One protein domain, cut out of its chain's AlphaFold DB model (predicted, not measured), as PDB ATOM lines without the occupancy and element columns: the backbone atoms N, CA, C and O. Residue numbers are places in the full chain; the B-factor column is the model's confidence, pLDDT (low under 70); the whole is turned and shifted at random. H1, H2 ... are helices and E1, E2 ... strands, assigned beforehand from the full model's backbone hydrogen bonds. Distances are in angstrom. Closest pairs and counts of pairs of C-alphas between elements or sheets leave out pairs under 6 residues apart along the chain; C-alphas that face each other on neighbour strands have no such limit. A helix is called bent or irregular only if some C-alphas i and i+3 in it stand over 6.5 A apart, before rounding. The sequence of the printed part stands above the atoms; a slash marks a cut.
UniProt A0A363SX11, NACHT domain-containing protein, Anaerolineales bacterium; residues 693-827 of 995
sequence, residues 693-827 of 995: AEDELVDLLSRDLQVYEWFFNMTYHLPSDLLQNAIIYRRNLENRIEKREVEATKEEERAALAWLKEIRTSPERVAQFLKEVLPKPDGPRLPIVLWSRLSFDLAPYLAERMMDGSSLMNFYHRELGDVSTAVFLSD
ATOM      1  N   ALA A 693     183.536 237.017 126.231       86.62
ATOM      2  CA  ALA A 693     183.590 235.912 125.298       86.62
ATOM      3  C   ALA A 693     182.959 234.658 125.911       86.62
ATOM      4  O   ALA A 693     182.917 234.481 127.130       86.62
ATOM      5  N   GLU A 694     182.484 233.755 125.059       85.75
ATOM      6  CA  GLU A 694     181.818 232.534 125.510       85.75
ATOM      7  C   GLU A 694     182.705 231.661 126.400       85.75
ATOM      8  O   GLU A 694     182.269 231.183 127.446       85.75
ATOM      9  N   ASP A 695     183.972 231.505 126.027       82.94
ATOM     10  CA  ASP A 695     184.947 230.763 126.816       82.94
ATOM     11  C   ASP A 695     185.268 231.452 128.147       82.94
ATOM     12  O   ASP A 695     185.461 230.768 129.150       82.94
ATOM     13  N   GLU A 696     185.264 232.786 128.189       89.69
ATOM     14  CA  GLU A 696     185.434 233.540 129.435       89.69
ATOM     15  C   GLU A 696     184.252 233.335 130.378       89.69
ATOM     16  O   GLU A 696     184.452 233.066 131.563       89.69
ATOM     17  N   LEU A 697     183.028 233.401 129.855       92.50
ATOM     18  CA  LEU A 697     181.823 233.201 130.649       92.50
ATOM     19  C   LEU A 697     181.740 231.769 131.190       92.50
ATOM     20  O   LEU A 697     181.491 231.579 132.379       92.50
ATOM     21  N   VAL A 698     182.016 230.760 130.361       89.88
ATOM     22  CA  VAL A 698     182.047 229.355 130.800       89.88
ATOM     23  C   VAL A 698     183.158 229.112 131.826       89.88
ATOM     24  O   VAL A 698     182.932 228.394 132.806       89.88
ATOM     25  N   ASP A 699     184.338 229.720 131.660       89.25
ATOM     26  CA  ASP A 699     185.429 229.635 132.638       89.25
ATOM     27  C   ASP A 699     185.040 230.280 133.982       89.25
ATOM     28  O   ASP A 699     185.309 229.702 135.038       89.25
ATOM     29  N   LEU A 700     184.389 231.449 133.958       93.31
ATOM     30  CA  LEU A 700     183.890 232.150 135.149       93.31
ATOM     31  C   LEU A 700     182.819 231.333 135.878       93.31
ATOM     32  O   LEU A 700     182.904 231.157 137.094       93.31
ATOM     33  N   LEU A 701     181.845 230.788 135.143       93.69
ATOM     34  CA  LEU A 701     180.802 229.916 135.691       93.69
ATOM     35  C   LEU A 701     181.400 228.640 136.294       93.69
ATOM     36  O   LEU A 701     180.999 228.226 137.377       93.69
ATOM     37  N   SER A 702     182.407 228.056 135.638       90.88
ATOM     38  CA  SER A 702     183.102 226.859 136.130       90.88
ATOM     39  C   SER A 702     183.868 227.095 137.430       90.88
ATOM     40  O   SER A 702     184.124 226.149 138.162       90.88
ATOM     41  N   ARG A 703     184.235 228.341 137.736       90.94
ATOM     42  CA  ARG A 703     184.946 228.715 138.969       90.94
ATOM     43  C   ARG A 703     184.008 229.206 140.069       90.94
ATOM     44  O   ARG A 703     184.456 229.471 141.185       90.94
ATOM     45  N   ASP A 704     182.720 229.341 139.771       92.31
ATOM     46  CA  ASP A 704     181.726 229.791 140.730       92.31
ATOM     47  C   ASP A 704     181.268 228.633 141.614       92.31
ATOM     48  O   ASP A 704     180.621 227.692 141.154       92.31
ATOM     49  N   LEU A 705     181.572 228.734 142.909       91.12
ATOM     50  CA  LEU A 705     181.199 227.721 143.890       91.12
ATOM     51  C   LEU A 705     179.700 227.396 143.867       91.12
ATOM     52  O   LEU A 705     179.352 226.224 143.908       91.12
ATOM     53  N   GLN A 706     178.822 228.398 143.779       90.69
ATOM     54  CA  GLN A 706     177.376 228.164 143.870       90.69
ATOM     55  C   GLN A 706     176.838 227.472 142.619       90.69
ATOM     56  O   GLN A 706     175.985 226.593 142.718       90.69
ATOM     57  N   VAL A 707     177.356 227.840 141.444       92.06
ATOM     58  CA  VAL A 707     176.997 227.173 140.182       92.06
ATOM     59  C   VAL A 707     177.484 225.732 140.206       92.06
ATOM     60  O   VAL A 707     176.741 224.822 139.845       92.06
ATOM     61  N   TYR A 708     178.713 225.506 140.670       89.38
ATOM     62  CA  TYR A 708     179.267 224.162 140.707       89.38
ATOM     63  C   TYR A 708     178.601 223.284 141.772       89.38
ATOM     64  O   TYR A 708     178.368 222.114 141.506       89.38
ATOM     65  N   GLU A 709     178.236 223.819 142.942       87.75
ATOM     66  CA  GLU A 709     177.438 223.111 143.958       87.75
ATOM     67  C   GLU A 709     176.067 222.702 143.411       87.75
ATOM     68  O   GLU A 709     175.657 221.550 143.567       87.75
ATOM     69  N   TRP A 710     175.377 223.625 142.732       86.75
ATOM     70  CA  TRP A 710     174.111 223.355 142.052       86.75
ATOM     71  C   TRP A 710     174.263 222.215 141.034       86.75
ATOM     72  O   TRP A 710     173.586 221.190 141.150       86.75
ATOM     73  N   PHE A 711     175.234 222.319 140.123       85.06
ATOM     74  CA  PHE A 711     175.542 221.266 139.153       85.06
ATOM     75  C   PHE A 711     175.868 219.930 139.837       85.06
ATOM     76  O   PHE A 711     175.328 218.879 139.479       85.06
ATOM     77  N   PHE A 712     176.727 219.971 140.857       82.31
ATOM     78  CA  PHE A 712     177.203 218.802 141.583       82.31
ATOM     79  C   PHE A 712     176.074 218.057 142.296       82.31
ATOM     80  O   PHE A 712     176.159 216.837 142.425       82.31
ATOM     81  N   ASN A 713     175.014 218.755 142.703       77.00
ATOM     82  CA  ASN A 713     173.844 218.158 143.341       77.00
ATOM     83  C   ASN A 713     172.798 217.639 142.340       77.00
ATOM     84  O   ASN A 713     172.030 216.744 142.687       77.00
ATOM     85  N   MET A 714     172.767 218.162 141.110       68.75
ATOM     86  CA  MET A 714     171.769 217.780 140.103       68.75
ATOM     87  C   MET A 714     172.141 216.558 139.260       68.75
ATOM     88  O   MET A 714     171.252 215.830 138.825       68.75
ATOM     89  N   THR A 715     173.429 216.315 138.998       66.38
ATOM     90  CA  THR A 715     173.852 215.221 138.101       66.38
ATOM     91  C   THR A 715     174.223 213.941 138.850       66.38
ATOM     92  O   THR A 715     174.929 213.982 139.854       66.38
ATOM     93  N   TYR A 716     173.863 212.763 138.336       54.53
ATOM     94  CA  TYR A 716     174.387 211.483 138.845       54.53
ATOM     95  C   TYR A 716     175.773 211.134 138.288       54.53
ATOM     96  O   TYR A 716     176.523 210.404 138.938       54.53
ATOM     97  N   HIS A 717     176.138 211.692 137.132       60.38
ATOM     98  CA  HIS A 717     177.404 211.422 136.458       60.38
ATOM     99  C   HIS A 717     178.332 212.622 136.573       60.38
ATOM    100  O   HIS A 717     177.987 213.731 136.173       60.38
ATOM    101  N   LEU A 718     179.515 212.383 137.136       69.81
ATOM    102  CA  LEU A 718     180.507 213.419 137.363       69.81
ATOM    103  C   LEU A 718     181.506 213.506 136.206       69.81
ATOM    104  O   LEU A 718     181.925 212.457 135.705       69.81
ATOM    105  N   PRO A 719     181.894 214.727 135.797       72.69
ATOM    106  CA  PRO A 719     183.000 214.946 134.871       72.69
ATOM    107  C   PRO A 719     184.291 214.241 135.326       72.69
ATOM    108  O   PRO A 719     184.554 214.112 136.526       72.69
ATOM    109  N   SER A 720     185.087 213.748 134.372       70.44
ATOM    110  CA  SER A 720     186.316 212.987 134.661       70.44
ATOM    111  C   SER A 720     187.388 213.842 135.338       70.44
ATOM    112  O   SER A 720     188.068 213.377 136.250       70.44
ATOM    113  N   ASP A 721     187.488 215.111 134.961       76.31
ATOM    114  CA  ASP A 721     188.356 216.107 135.586       76.31
ATOM    115  C   ASP A 721     188.001 216.347 137.063       76.31
ATOM    116  O   ASP A 721     188.896 216.468 137.903       76.31
ATOM    117  N   LEU A 722     186.713 216.349 137.423       83.25
ATOM    118  CA  LEU A 722     186.285 216.428 138.820       83.25
ATOM    119  C   LEU A 722     186.691 215.178 139.610       83.25
ATOM    120  O   LEU A 722     187.145 215.295 140.752       83.25
ATOM    121  N   LEU A 723     186.556 213.993 139.009       81.50
ATOM    122  CA  LEU A 723     186.995 212.741 139.626       81.50
ATOM    123  C   LEU A 723     188.509 212.749 139.873       81.50
ATOM    124  O   LEU A 723     188.950 212.445 140.982       81.50
ATOM    125  N   GLN A 724     189.293 213.177 138.885       80.69
ATOM    126  CA  GLN A 724     190.743 213.288 139.013       80.69
ATOM    127  C   GLN A 724     191.144 214.268 140.123       80.69
ATOM    128  O   GLN A 724     192.004 213.971 140.956       80.69
ATOM    129  N   ASN A 725     190.467 215.414 140.202       85.62
ATOM    130  CA  ASN A 725     190.674 216.374 141.281       85.62
ATOM    131  C   ASN A 725     190.327 215.792 142.662       85.62
ATOM    132  O   ASN A 725     191.039 216.055 143.633       85.62
ATOM    133  N   ALA A 726     189.282 214.967 142.762       86.50
ATOM    134  CA  ALA A 726     188.926 214.278 144.000       86.50
ATOM    135  C   ALA A 726     189.994 213.266 144.438       86.50
ATOM    136  O   ALA A 726     190.315 213.188 145.623       86.50
ATOM    137  N   ILE A 727     190.596 212.533 143.496       84.94
ATOM    138  CA  ILE A 727     191.706 211.609 143.780       84.94
ATOM    139  C   ILE A 727     192.900 212.373 144.350       84.94
ATOM    140  O   ILE A 727     193.413 212.023 145.415       84.94
ATOM    141  N   ILE A 728     193.305 213.459 143.685       83.56
ATOM    142  CA  ILE A 728     194.413 214.314 144.134       83.56
ATOM    143  C   ILE A 728     194.126 214.880 145.529       83.56
ATOM    144  O   ILE A 728     194.989 214.850 146.408       83.56
ATOM    145  N   TYR A 729     192.905 215.361 145.757       85.81
ATOM    146  CA  TYR A 729     192.482 215.900 147.046       85.81
ATOM    147  C   TYR A 729     192.577 214.855 148.167       85.81
ATOM    148  O   TYR A 729     193.121 215.132 149.237       85.81
ATOM    149  N   ARG A 730     192.123 213.624 147.910       86.12
ATOM    150  CA  ARG A 730     192.199 212.522 148.878       86.12
ATOM    151  C   ARG A 730     193.633 212.083 149.172       86.12
ATOM    152  O   ARG A 730     193.964 211.896 150.341       86.12
ATOM    153  N   ARG A 731     194.506 211.998 148.159       84.31
ATOM    154  CA  ARG A 731     195.944 211.707 148.347       84.31
ATOM    155  C   ARG A 731     196.600 212.702 149.311       84.31
ATOM    156  O   ARG A 731     197.375 212.297 150.179       84.31
ATOM    157  N   ASN A 732     196.245 213.983 149.189       81.94
ATOM    158  CA  ASN A 732     196.753 215.044 150.057       81.94
ATOM    159  C   ASN A 732     196.242 214.915 151.501       81.94
ATOM    160  O   ASN A 732     197.026 215.076 152.433       81.94
ATOM    161  N   LEU A 733     194.961 214.582 151.703       79.31
ATOM    162  CA  LEU A 733     194.395 214.358 153.042       79.31
ATOM    163  C   LEU A 733     195.024 213.157 153.763       79.31
ATOM    164  O   LEU A 733     195.192 213.180 154.981       79.31
ATOM    165  N   GLU A 734     195.373 212.108 153.019       74.06
ATOM    166  CA  GLU A 734     195.938 210.869 153.561       74.06
ATOM    167  C   GLU A 734     197.465 210.948 153.804       74.06
ATOM    168  O   GLU A 734     198.062 209.960 154.229       74.06
ATOM    169  N   ASN A 735     198.116 212.102 153.564       63.88
ATOM    170  CA  ASN A 735     199.575 212.301 153.654       63.88
ATOM    171  C   ASN A 735     200.402 211.269 152.852       63.88
ATOM    172  O   ASN A 735     201.558 210.988 153.175       63.88
ATOM    173  N   ARG A 736     199.838 210.709 151.777       59.19
ATOM    174  CA  ARG A 736     200.503 209.737 150.893       59.19
ATOM    175  C   ARG A 736     201.368 210.455 149.852       59.19
ATOM    176  O   ARG A 736     201.150 210.336 148.652       59.19
ATOM    177  N   ILE A 737     202.339 211.247 150.311       53.25
ATOM    178  CA  ILE A 737     203.270 211.999 149.451       53.25
ATOM    179  C   ILE A 737     204.588 211.229 149.330       53.25
ATOM    180  O   ILE A 737     205.648 211.721 149.704       53.25
ATOM    181  N   GLU A 738     204.555 210.007 148.807       44.88
ATOM    182  CA  GLU A 738     205.780 209.347 148.355       44.88
ATOM    183  C   GLU A 738     205.547 208.756 146.964       44.88
ATOM    184  O   GLU A 738     205.022 207.660 146.816       44.88
ATOM    185  N   LYS A 739     206.007 209.524 145.962       43.03
ATOM    186  CA  LYS A 739     205.994 209.305 144.501       43.03
ATOM    187  C   LYS A 739     204.751 209.834 143.778       43.03
ATOM    188  O   LYS A 739     203.633 209.379 143.969       43.03
ATOM    189  N   ARG A 740     204.998 210.788 142.867       43.69
ATOM    190  CA  ARG A 740     204.126 211.099 141.726       43.69
ATOM    191  C   ARG A 740     204.037 209.844 140.849       43.69
ATOM    192  O   ARG A 740     204.774 209.730 139.873       43.69
ATOM    193  N   GLU A 741     203.204 208.879 141.212       44.78
ATOM    194  CA  GLU A 741     202.681 207.956 140.209       44.78
ATOM    195  C   GLU A 741     201.784 208.778 139.278       44.78
ATOM    196  O   GLU A 741     200.918 209.531 139.730       44.78
ATOM    197  N   VAL A 742     202.117 208.740 137.984       53.94
ATOM    198  CA  VAL A 742     201.567 209.633 136.949       53.94
ATOM    199  C   VAL A 742     200.094 209.321 136.665       53.94
ATOM    200  O   VAL A 742     199.359 210.210 136.247       53.94
ATOM    201  N   GLU A 743     199.646 208.106 136.978       57.47
ATOM    202  CA  GLU A 743     198.278 207.638 136.760       57.47
ATOM    203  C   GLU A 743     197.613 207.264 138.091       57.47
ATOM    204  O   GLU A 743     198.263 206.797 139.032       57.47
ATOM    205  N   ALA A 744     196.316 207.545 138.209       61.06
ATOM    206  CA  ALA A 744     195.525 207.107 139.348       61.06
ATOM    207  C   ALA A 744     195.316 205.591 139.279       61.06
ATOM    208  O   ALA A 744     195.037 205.046 138.212       61.06
ATOM    209  N   THR A 745     195.423 204.896 140.410       66.19
ATOM    210  CA  THR A 745     194.990 203.496 140.460       66.19
ATOM    211  C   THR A 745     193.461 203.441 140.396       66.19
ATOM    212  O   THR A 745     192.767 204.315 140.918       66.19
ATOM    213  N   LYS A 746     192.894 202.389 139.802       57.34
ATOM    214  CA  LYS A 746     191.430 202.222 139.734       57.34
ATOM    215  C   LYS A 746     190.776 202.083 141.112       57.34
ATOM    216  O   LYS A 746     189.631 202.490 141.298       57.34
ATOM    217  N   GLU A 747     191.505 201.572 142.108       62.84
ATOM    218  CA  GLU A 747     191.072 201.590 143.511       62.84
ATOM    219  C   GLU A 747     190.899 203.023 144.033       62.84
ATOM    220  O   GLU A 747     189.920 203.323 144.721       62.84
ATOM    221  N   GLU A 748     191.806 203.934 143.673       71.06
ATOM    222  CA  GLU A 748     191.691 205.349 144.023       71.06
ATOM    223  C   GLU A 748     190.525 206.022 143.304       71.06
ATOM    224  O   GLU A 748     189.788 206.766 143.953       71.06
ATOM    225  N   GLU A 749     190.306 205.729 142.018       70.00
ATOM    226  CA  GLU A 749     189.141 206.220 141.271       70.00
ATOM    227  C   GLU A 749     187.829 205.770 141.917       70.00
ATOM    228  O   GLU A 749     186.946 206.593 142.168       70.00
ATOM    229  N   ARG A 750     187.703 204.479 142.253       66.62
ATOM    230  CA  ARG A 750     186.520 203.932 142.941       66.62
ATOM    231  C   ARG A 750     186.293 204.596 144.280       66.62
ATOM    232  O   ARG A 750     185.182 205.034 144.577       66.62
ATOM    233  N   ALA A 751     187.341 204.675 145.090       72.38
ATOM    234  CA  ALA A 751     187.239 205.259 146.409       72.38
ATOM    235  C   ALA A 751     186.942 206.770 146.318       72.38
ATOM    236  O   ALA A 751     186.217 207.295 147.158       72.38
ATOM    237  N   ALA A 752     187.430 207.474 145.289       81.81
ATOM    238  CA  ALA A 752     187.089 208.870 145.031       81.81
ATOM    239  C   ALA A 752     185.636 209.034 144.563       81.81
ATOM    240  O   ALA A 752     184.943 209.908 145.069       81.81
ATOM    241  N   LEU A 753     185.134 208.171 143.676       77.00
ATOM    242  CA  LEU A 753     183.725 208.136 143.266       77.00
ATOM    243  C   LEU A 753     182.787 207.877 144.452       77.00
ATOM    244  O   LEU A 753     181.786 208.576 144.606       77.00
ATOM    245  N   ALA A 754     183.108 206.891 145.294       73.94
ATOM    246  CA  ALA A 754     182.348 206.587 146.505       73.94
ATOM    247  C   ALA A 754     182.360 207.774 147.478       73.94
ATOM    248  O   ALA A 754     181.309 208.202 147.952       73.94
ATOM    249  N   TRP A 755     183.534 208.370 147.692       83.44
ATOM    250  CA  TRP A 755     183.692 209.561 148.521       83.44
ATOM    251  C   TRP A 755     182.921 210.767 147.975       83.44
ATOM    252  O   TRP A 755     182.260 211.451 148.745       83.44
ATOM    253  N   LEU A 756     182.926 211.010 146.660       83.88
ATOM    254  CA  LEU A 756     182.149 212.085 146.032       83.88
ATOM    255  C   LEU A 756     180.644 211.875 146.230       83.88
ATOM    256  O   LEU A 756     179.929 212.835 146.513       83.88
ATOM    257  N   LYS A 757     180.157 210.631 146.126       77.31
ATOM    258  CA  LYS A 757     178.755 210.290 146.412       77.31
ATOM    259  C   LYS A 757     178.390 210.522 147.879       77.31
ATOM    260  O   LYS A 757     177.336 211.097 148.134       77.31
ATOM    261  N   GLU A 758     179.247 210.125 148.823       78.56
ATOM    262  CA  GLU A 758     179.059 210.429 150.251       78.56
ATOM    263  C   GLU A 758     179.046 211.947 150.473       78.56
ATOM    264  O   GLU A 758     178.124 212.488 151.082       78.56
ATOM    265  N   ILE A 759     180.031 212.653 149.915       80.19
ATOM    266  CA  ILE A 759     180.182 214.094 150.069       80.19
ATOM    267  C   ILE A 759     178.965 214.856 149.570       80.19
ATOM    268  O   ILE A 759     178.527 215.744 150.286       80.19
ATOM    269  N   ARG A 760     178.349 214.481 148.440       78.19
ATOM    270  CA  ARG A 760     177.102 215.100 147.930       78.19
ATOM    271  C   ARG A 760     175.981 215.187 148.958       78.19
ATOM    272  O   ARG A 760     175.137 216.071 148.876       78.19
ATOM    273  N   THR A 761     175.964 214.281 149.929       76.75
ATOM    274  CA  THR A 761     174.952 214.269 150.992       76.75
ATOM    275  C   THR A 761     175.287 215.202 152.166       76.75
ATOM    276  O   THR A 761     174.458 215.384 153.056       76.75
ATOM    277  N   SER A 762     176.470 215.832 152.172       78.88
ATOM    278  CA  SER A 762     176.992 216.707 153.229       78.88
ATOM    279  C   SER A 762     177.401 218.091 152.684       78.88
ATOM    280  O   SER A 762     178.524 218.254 152.201       78.88
ATOM    281  N   PRO A 763     176.541 219.124 152.812       83.12
ATOM    282  CA  PRO A 763     176.781 220.448 152.224       83.12
ATOM    283  C   PRO A 763     178.118 221.094 152.618       83.12
ATOM    284  O   PRO A 763     178.803 221.671 151.780       83.12
ATOM    285  N   GLU A 764     178.534 220.959 153.881       85.69
ATOM    286  CA  GLU A 764     179.775 221.566 154.384       85.69
ATOM    287  C   GLU A 764     181.032 220.954 153.745       85.69
ATOM    288  O   GLU A 764     181.959 221.678 153.376       85.69
ATOM    289  N   ARG A 765     181.056 219.624 153.565       85.00
ATOM    290  CA  ARG A 765     182.186 218.921 152.937       85.00
ATOM    291  C   ARG A 765     182.268 219.200 151.438       85.00
ATOM    292  O   ARG A 765     183.374 219.366 150.927       85.00
ATOM    293  N   VAL A 766     181.120 219.282 150.754       86.19
ATOM    294  CA  VAL A 766     181.046 219.682 149.335       86.19
ATOM    295  C   VAL A 766     181.661 221.063 149.165       86.19
ATOM    296  O   VAL A 766     182.590 221.229 148.376       86.19
ATOM    297  N   ALA A 767     181.183 222.030 149.953       87.69
ATOM    298  CA  ALA A 767     181.620 223.414 149.867       87.69
ATOM    299  C   ALA A 767     183.130 223.548 150.094       87.69
ATOM    300  O   ALA A 767     183.796 224.299 149.386       87.69
ATOM    301  N   GLN A 768     183.692 222.816 151.063       90.00
ATOM    302  CA  GLN A 768     185.132 222.837 151.323       90.00
ATOM    303  C   GLN A 768     185.939 222.256 150.154       90.00
ATOM    304  O   GLN A 768     186.849 222.917 149.658       90.00
ATOM    305  N   PHE A 769     185.583 221.055 149.688       90.75
ATOM    306  CA  PHE A 769     186.269 220.402 148.572       90.75
ATOM    307  C   PHE A 769     186.263 221.279 147.313       90.75
ATOM    308  O   PHE A 769     187.313 221.522 146.714       90.75
ATOM    309  N   LEU A 770     185.094 221.804 146.939       90.62
ATOM    310  CA  LEU A 770     184.950 222.637 145.750       90.62
ATOM    311  C   LEU A 770     185.704 223.970 145.888       90.62
ATOM    312  O   LEU A 770     186.381 224.376 144.946       90.62
ATOM    313  N   LYS A 771     185.689 224.622 147.060       90.81
ATOM    314  CA  LYS A 771     186.472 225.854 147.293       90.81
ATOM    315  C   LYS A 771     187.968 225.673 147.044       90.81
ATOM    316  O   LYS A 771     188.611 226.603 146.568       90.81
ATOM    317  N   GLU A 772     188.520 224.507 147.363       89.38
ATOM    318  CA  GLU A 772     189.946 224.227 147.170       89.38
ATOM    319  C   GLU A 772     190.286 223.826 145.728       89.38
ATOM    320  O   GLU A 772     191.407 224.045 145.267       89.38
ATOM    321  N   VAL A 773     189.334 223.237 145.005       89.75
ATOM    322  CA  VAL A 773     189.559 222.643 143.682       89.75
ATOM    323  C   VAL A 773     189.226 223.593 142.531       89.75
ATOM    324  O   VAL A 773     190.014 223.700 141.591       89.75
ATOM    325  N   LEU A 774     188.107 224.318 142.602       89.50
ATOM    326  CA  LEU A 774     187.624 225.177 141.511       89.50
ATOM    327  C   LEU A 774     188.601 226.295 141.093       89.50
ATOM    328  O   LEU A 774     188.727 226.544 139.894       89.50
ATOM    329  N   PRO A 775     189.328 226.973 142.007       85.19
ATOM    330  CA  PRO A 775     190.204 228.080 141.614       85.19
ATOM    331  C   PRO A 775     191.481 227.654 140.878       85.19
ATOM    332  O   PRO A 775     192.203 228.530 140.390       85.19
ATOM    333  N   LYS A 776     191.815 226.358 140.837       82.88
ATOM    334  CA  LYS A 776     193.068 225.876 140.245       82.88
ATOM    335  C   LYS A 776     193.070 226.051 138.715       82.88
ATOM    336  O   LYS A 776     192.008 225.993 138.094       82.88
ATOM    337  N   PRO A 777     194.236 226.257 138.068       71.56
ATOM    338  CA  PRO A 777     194.322 226.329 136.604       71.56
ATOM    339  C   PRO A 777     193.781 225.078 135.893       71.56
ATOM    340  O   PRO A 777     193.156 225.197 134.842       71.56
ATOM    341  N   ASP A 778     193.994 223.910 136.500       71.19
ATOM    342  CA  ASP A 778     193.504 222.574 136.140       71.19
ATOM    343  C   ASP A 778     192.245 222.167 136.935       71.19
ATOM    344  O   ASP A 778     191.908 220.985 137.053       71.19
ATOM    345  N   GLY A 779     191.546 223.158 137.498       80.81
ATOM    346  CA  GLY A 779     190.262 222.969 138.156       80.81
ATOM    347  C   GLY A 779     189.204 222.433 137.182       80.81
ATOM    348  O   GLY A 779     189.301 222.644 135.967       80.81
ATOM    349  N   PRO A 780     188.186 221.735 137.702       84.31
ATOM    350  CA  PRO A 780     187.198 221.064 136.888       84.31
ATOM    351  C   PRO A 780     186.298 222.086 136.188       84.31
ATOM    352  O   PRO A 780     185.977 223.145 136.733       84.31
ATOM    353  N   ARG A 781     185.884 221.771 134.963       83.00
ATOM    354  CA  ARG A 781     185.017 222.629 134.150       83.00
ATOM    355  C   ARG A 781     183.575 222.157 134.199       83.00
ATOM    356  O   ARG A 781     183.294 220.981 134.419       83.00
ATOM    357  N   LEU A 782     182.645 223.086 134.007       83.56
ATOM    358  CA  LEU A 782     181.255 222.719 133.770       83.56
ATOM    359  C   LEU A 782     181.119 222.099 132.371       83.56
ATOM    360  O   LEU A 782     181.757 222.575 131.424       83.56
ATOM    361  N   PRO A 783     180.270 221.071 132.211       78.94
ATOM    362  CA  PRO A 783     179.896 220.563 130.899       78.94
ATOM    363  C   PRO A 783     179.348 221.672 130.000       78.94
ATOM    364  O   PRO A 783     178.416 222.383 130.383       78.94
ATOM    365  N   ILE A 784     179.882 221.784 128.779       78.50
ATOM    366  CA  ILE A 784     179.498 222.855 127.846       78.50
ATOM    367  C   ILE A 784     178.004 222.823 127.503       78.50
ATOM    368  O   ILE A 784     177.425 223.875 127.263       78.50
ATOM    369  N   VAL A 785     177.347 221.656 127.574       77.62
ATOM    370  CA  VAL A 785     175.906 221.536 127.294       77.62
ATOM    371  C   VAL A 785     175.043 222.420 128.197       77.62
ATOM    372  O   VAL A 785     173.996 222.881 127.753       77.62
ATOM    373  N   LEU A 786     175.457 222.661 129.452       82.38
ATOM    374  CA  LEU A 786     174.696 223.499 130.384       82.38
ATOM    375  C   LEU A 786     174.640 224.930 129.855       82.38
ATOM    376  O   LEU A 786     173.578 225.545 129.805       82.38
ATOM    377  N   TRP A 787     175.789 225.416 129.388       86.12
ATOM    378  CA  TRP A 787     175.881 226.702 128.729       86.12
ATOM    379  C   TRP A 787     175.196 226.695 127.358       86.12
ATOM    380  O   TRP A 787     174.468 227.632 127.072       86.12
ATOM    381  N   SER A 788     175.350 225.657 126.527       82.06
ATOM    382  CA  SER A 788     174.688 225.593 125.213       82.06
ATOM    383  C   SER A 788     173.161 225.663 125.329       82.06
ATOM    384  O   SER A 788     172.532 226.364 124.541       82.06
ATOM    385  N   ARG A 789     172.565 224.996 126.332       83.00
ATOM    386  CA  ARG A 789     171.124 225.091 126.628       83.00
ATOM    387  C   ARG A 789     170.726 226.517 126.997       83.00
ATOM    388  O   ARG A 789     169.830 227.074 126.372       83.00
ATOM    389  N   LEU A 790     171.422 227.128 127.958       87.94
ATOM    390  CA  LEU A 790     171.133 228.500 128.380       87.94
ATOM    391  C   LEU A 790     171.364 229.516 127.250       87.94
ATOM    392  O   LEU A 790     170.547 230.403 127.028       87.94
ATOM    393  N   SER A 791     172.455 229.374 126.501       86.19
ATOM    394  CA  SER A 791     172.791 230.235 125.369       86.19
ATOM    395  C   SER A 791     171.761 230.143 124.252       86.19
ATOM    396  O   SER A 791     171.557 231.147 123.576       86.19
ATOM    397  N   PHE A 792     171.146 228.978 124.028       83.12
ATOM    398  CA  PHE A 792     170.095 228.814 123.025       83.12
ATOM    399  C   PHE A 792     168.863 229.653 123.383       83.12
ATOM    400  O   PHE A 792     168.365 230.402 122.544       83.12
ATOM    401  N   ASP A 793     168.441 229.609 124.647       85.69
ATOM    402  CA  ASP A 793     167.304 230.393 125.140       85.69
ATOM    403  C   ASP A 793     167.615 231.892 125.262       85.69
ATOM    404  O   ASP A 793     166.734 232.728 125.068       85.69
ATOM    405  N   LEU A 794     168.871 232.251 125.552       89.94
ATOM    406  CA  LEU A 794     169.322 233.642 125.607       89.94
ATOM    407  C   LEU A 794     169.631 234.243 124.226       89.94
ATOM    408  O   LEU A 794     169.752 235.463 124.123       89.94
ATOM    409  N   ALA A 795     169.745 233.437 123.167       84.25
ATOM    410  CA  ALA A 795     170.160 233.896 121.841       84.25
ATOM    411  C   ALA A 795     169.356 235.099 121.298       84.25
ATOM    412  O   ALA A 795     169.986 236.013 120.769       84.25
ATOM    413  N   PRO A 796     168.015 235.188 121.460       83.75
ATOM    414  CA  PRO A 796     167.244 236.352 121.001       83.75
ATOM    415  C   PRO A 796     167.570 237.660 121.738       83.75
ATOM    416  O   PRO A 796     167.201 238.740 121.278       83.75
ATOM    417  N   TYR A 797     168.222 237.564 122.895       88.31
ATOM    418  CA  TYR A 797     168.458 238.663 123.825       88.31
ATOM    419  C   TYR A 797     169.927 239.108 123.881       88.31
ATOM    420  O   TYR A 797     170.246 240.144 124.480       88.31
ATOM    421  N   LEU A 798     170.821 238.338 123.262       88.06
ATOM    422  CA  LEU A 798     172.254 238.591 123.211       88.06
ATOM    423  C   LEU A 798     172.682 239.047 121.813       88.06
ATOM    424  O   LEU A 798     172.064 238.727 120.803       88.06
ATOM    425  N   ALA A 799     173.766 239.808 121.768       79.56
ATOM    426  CA  ALA A 799     174.455 240.225 120.560       79.56
ATOM    427  C   ALA A 799     175.937 239.871 120.690       79.56
ATOM    428  O   ALA A 799     176.537 240.075 121.747       79.56
ATOM    429  N   GLU A 800     176.537 239.393 119.607       75.12
ATOM    430  CA  GLU A 800     177.985 239.226 119.513       75.12
ATOM    431  C   GLU A 800     178.622 240.497 118.935       75.12
ATOM    432  O   GLU A 800     178.119 241.081 117.972       75.12
ATOM    433  N   ARG A 801     179.723 240.954 119.536       71.38
ATOM    434  CA  ARG A 801     180.439 242.174 119.148       71.38
ATOM    435  C   ARG A 801     181.936 241.923 119.123       71.38
ATOM    436  O   ARG A 801     182.485 241.319 120.037       71.38
ATOM    437  N   MET A 802     182.613 242.436 118.102       63.84
ATOM    438  CA  MET A 802     184.066 242.314 117.995       63.84
ATOM    439  C   MET A 802     184.780 243.387 118.824       63.84
ATOM    440  O   MET A 802     184.537 244.579 118.639       63.84
ATOM    441  N   MET A 803     185.702 242.964 119.687       63.56
ATOM    442  CA  MET A 803     186.551 243.826 120.510       63.56
ATOM    443  C   MET A 803     187.925 243.208 120.728       63.56
ATOM    444  O   MET A 803     188.013 242.035 121.071       63.56
ATOM    445  N   ASP A 804     188.996 243.994 120.570       61.22
ATOM    446  CA  ASP A 804     190.379 243.540 120.801       61.22
ATOM    447  C   ASP A 804     190.670 242.190 120.105       61.22
ATOM    448  O   ASP A 804     191.257 241.264 120.662       61.22
ATOM    449  N   GLY A 805     190.152 242.050 118.878       58.12
ATOM    450  CA  GLY A 805     190.236 240.838 118.061       58.12
ATOM    451  C   GLY A 805     189.225 239.738 118.404       58.12
ATOM    452  O   GLY A 805     189.057 238.824 117.608       58.12
ATOM    453  N   SER A 806     188.507 239.813 119.517       63.12
ATOM    454  CA  SER A 806     187.670 238.736 120.062       63.12
ATOM    455  C   SER A 806     186.171 238.986 119.864       63.12
ATOM    456  O   SER A 806     185.737 240.131 119.932       63.12
ATOM    457  N   SER A 807     185.372 237.929 119.652       73.12
ATOM    458  CA  SER A 807     183.901 238.027 119.699       73.12
ATOM    459  C   SER A 807     183.436 237.974 121.155       73.12
ATOM    460  O   SER A 807     183.677 236.981 121.848       73.12
ATOM    461  N   LEU A 808     182.818 239.054 121.627       83.19
ATOM    462  CA  LEU A 808     182.261 239.198 122.967       83.19
ATOM    463  C   LEU A 808     180.736 239.180 122.897       83.19
ATOM    464  O   LEU A 808     180.133 239.874 122.081       83.19
ATOM    465  N   MET A 809     180.105 238.425 123.788       87.75
ATOM    466  CA  MET A 809     178.661 238.440 123.982       87.75
ATOM    467  C   MET A 809     178.277 239.596 124.901       87.75
ATOM    468  O   MET A 809     178.873 239.788 125.961       87.75
ATOM    469  N   ASN A 810     177.253 240.342 124.512       87.00
ATOM    470  CA  ASN A 810     176.669 241.420 125.300       87.00
ATOM    471  C   ASN A 810     175.144 241.436 125.107       87.00
ATOM    472  O   ASN A 810     174.613 240.746 124.238       87.00
ATOM    473  N   PHE A 811     174.415 242.218 125.897       89.50
ATOM    474  CA  PHE A 811     172.979 242.382 125.718       89.50
ATOM    475  C   PHE A 811     172.669 243.091 124.400       89.50
ATOM    476  O   PHE A 811     173.262 244.121 124.064       89.50
ATOM    477  N   TYR A 812     171.700 242.553 123.660       82.00
ATOM    478  CA  TYR A 812     171.213 243.188 122.438       82.00
ATOM    479  C   TYR A 812     170.502 244.513 122.765       82.00
ATOM    480  O   TYR A 812     170.730 245.532 122.114       82.00
ATOM    481  N   HIS A 813     169.681 244.514 123.821       81.88
ATOM    482  CA  HIS A 813     168.955 245.688 124.304       81.88
ATOM    483  C   HIS A 813     169.496 246.175 125.650       81.88
ATOM    484  O   HIS A 813     169.651 245.390 126.586       81.88
ATOM    485  N   ARG A 814     169.708 247.494 125.774       83.94
ATOM    486  CA  ARG A 814     170.156 248.146 127.018       83.94
ATOM    487  C   ARG A 814     169.228 247.834 128.193       83.94
ATOM    488  O   ARG A 814     169.703 247.576 129.292       83.94
ATOM    489  N   GLU A 815     167.920 247.805 127.948       87.88
ATOM    490  CA  GLU A 815     166.903 247.543 128.964       87.88
ATOM    491  C   GLU A 815     167.114 246.193 129.666       87.88
ATOM    492  O   GLU A 815     166.875 246.085 130.865       87.88
ATOM    493  N   LEU A 816     167.614 245.176 128.958       89.94
ATOM    494  CA  LEU A 816     167.931 243.886 129.568       89.94
ATOM    495  C   LEU A 816     169.150 243.963 130.493       89.94
ATOM    496  O   LEU A 816     169.137 243.354 131.564       89.94
ATOM    497  N   GLY A 817     170.172 244.733 130.120       91.00
ATOM    498  CA  GLY A 817     171.318 245.000 130.989       91.00
ATOM    499  C   GLY A 817     170.919 245.766 132.249       91.00
ATOM    500  O   GLY A 817     171.321 245.388 133.351       91.00
ATOM    501  N   ASP A 818     170.059 246.777 132.109       90.44
ATOM    502  CA  ASP A 818     169.544 247.569 133.232       90.44
ATOM    503  C   ASP A 818     168.727 246.696 134.205       90.44
ATOM    504  O   ASP A 818     168.926 246.754 135.421       90.44
ATOM    505  N   VAL A 819     167.837 245.837 133.686       93.62
ATOM    506  CA  VAL A 819     167.051 244.905 134.514       93.62
ATOM    507  C   VAL A 819     167.946 243.853 135.161       93.62
ATOM    508  O   VAL A 819     167.828 243.622 136.361       93.62
ATOM    509  N   SER A 820     168.881 243.260 134.416       94.38
ATOM    510  CA  SER A 820     169.831 242.281 134.963       94.38
ATOM    511  C   SER A 820     170.681 242.894 136.081       94.38
ATOM    512  O   SER A 820     170.873 242.271 137.122       94.38
ATOM    513  N   THR A 821     171.110 244.149 135.920       93.69
ATOM    514  CA  THR A 821     171.813 244.910 136.963       93.69
ATOM    515  C   THR A 821     170.928 245.100 138.194       93.69
ATOM    516  O   THR A 821     171.344 244.793 139.310       93.69
ATOM    517  N   ALA A 822     169.682 245.542 138.013       93.69
ATOM    518  CA  ALA A 822     168.755 245.749 139.123       93.69
ATOM    519  C   ALA A 822     168.429 244.445 139.880       93.69
ATOM    520  O   ALA A 822     168.323 244.455 141.107       93.69
ATOM    521  N   VAL A 823     168.293 243.327 139.164       93.69
ATOM    522  CA  VAL A 823     167.921 242.024 139.735       93.69
ATOM    523  C   VAL A 823     169.114 241.333 140.403       93.69
ATOM    524  O   VAL A 823     168.968 240.791 141.500       93.69
ATOM    525  N   PHE A 824     170.295 241.342 139.775       94.00
ATOM    526  CA  PHE A 824     171.430 240.512 140.205       94.00
ATOM    527  C   PHE A 824     172.573 241.284 140.872       94.00
ATOM    528  O   PHE A 824     173.323 240.683 141.646       94.00
ATOM    529  N   LEU A 825     172.709 242.584 140.596       93.38
ATOM    530  CA  LEU A 825     173.848 243.412 141.019       93.38
ATOM    531  C   LEU A 825     173.474 244.497 142.050       93.38
ATOM    532  O   LEU A 825     174.337 245.250 142.496       93.38
ATOM    533  N   SER A 826     172.208 244.572 142.465       90.56
ATOM    534  CA  SER A 826     171.732 245.486 143.511       90.56
ATOM    535  C   SER A 826     172.309 245.168 144.900       90.56
ATOM    536  O   SER A 826     172.916 244.121 145.126       90.56
ATOM    537  N   ASP A 827     172.134 246.092 145.851       88.75
ATOM    538  CA  ASP A 827     172.541 245.927 147.257       88.75
ATOM    539  C   ASP A 827     174.030 245.589 147.454       88.75
ATOM    540  O   ASP A 827     174.384 244.755 148.289       88.75
TER     541      ASP A 827
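This is residues 693 to 827 of the 995 residues of the protein "NACHT domain-containing protein" of Anaerolineales bacterium (UniProt A0A363SX11). Two loose lobes make a long, thin arrangement: H2, H3, H4 and H5 gather in one, the hairpin of E1 and E2 with H7 makes the other, and H1 and H6 bridge them. In the first lobe H3 and H4 cross nearly at right angles; residues 732 to 742 stick out from it, and residues 821 to 827 stick out at the other end. The printed part has 135 residues, with seven named helices and two named strands in the order H1 H2 H3 H4 H5 H6 E1 E2 H7, and is mostly helix; its one sheet, E1 - E2, is antiparallel. It is loose, with a radius of gyration of the C-alphas of 18.5 A, and elongated, spanning 55 by 34 by 26 A.

H1, residues 694 to 702, and H2, residues 705 to 714, only just touch, with 3 pairs of C-alphas within 8 A, and only at the corner, about perpendicular at 79 degrees; the closest C-alphas are those of Leu 701 and Val 707, 6.5 A. H3, residues 720 to 733, touches H4, residues 746 to 760, about perpendicular at 88 degrees, the closest C-alphas being Ile 727 and Ala 752, 5.5 A. H5, residues 763 to 773, touches H2 at a steep tilt of 58 degrees, opposite ways, closest at the C-alphas of Leu 705 and Lys 771, 6.5 A. H4 and H5 only just touch, with 3 pairs, and only at the corner, through residues 759 to 760 of H4; C-alphas 759 and 766 are closest, 5.7 A. H6, residues 784 to 797, is close to H1 but not clearly touching, closest at the C-alphas of Val 698 and Trp 787, 7.0 A. E1, residues 798 to 803, and E2, residues 806 to 811, form an antiparallel hairpin, with N 801 and O 808 within hydrogen-bond range at 2.8 A. The closest C-alphas of H1 and E2 are Glu 694 and Met 809, 6.9 A. H7, residues 814 to 824, touches no helix. Every O i to N i+4 pair is within range in H1, H2, H3, H4, H5 and H7, and 8 of 10 in H6.

H1 begins at C-alpha 694 (181.818, 232.534, 125.510). H3 is 20.1 A long, H4 20.9 A and H6 19.7 A; H6 is irregular, with C-alphas 793 and 796 at 7.3 A. H7 ends at C-alpha 824 (171.430, 240.512, 140.205).

The C-alphas farthest apart, Glu 738 and Glu 815, are 57.8 A apart. The printed part has no cut. The link from H3 to H4 is long. Mean pLDDT of the printed part is 79.9; it is under 70 in residues 714 to 718, 735 to 747, 750 and 802 to 806.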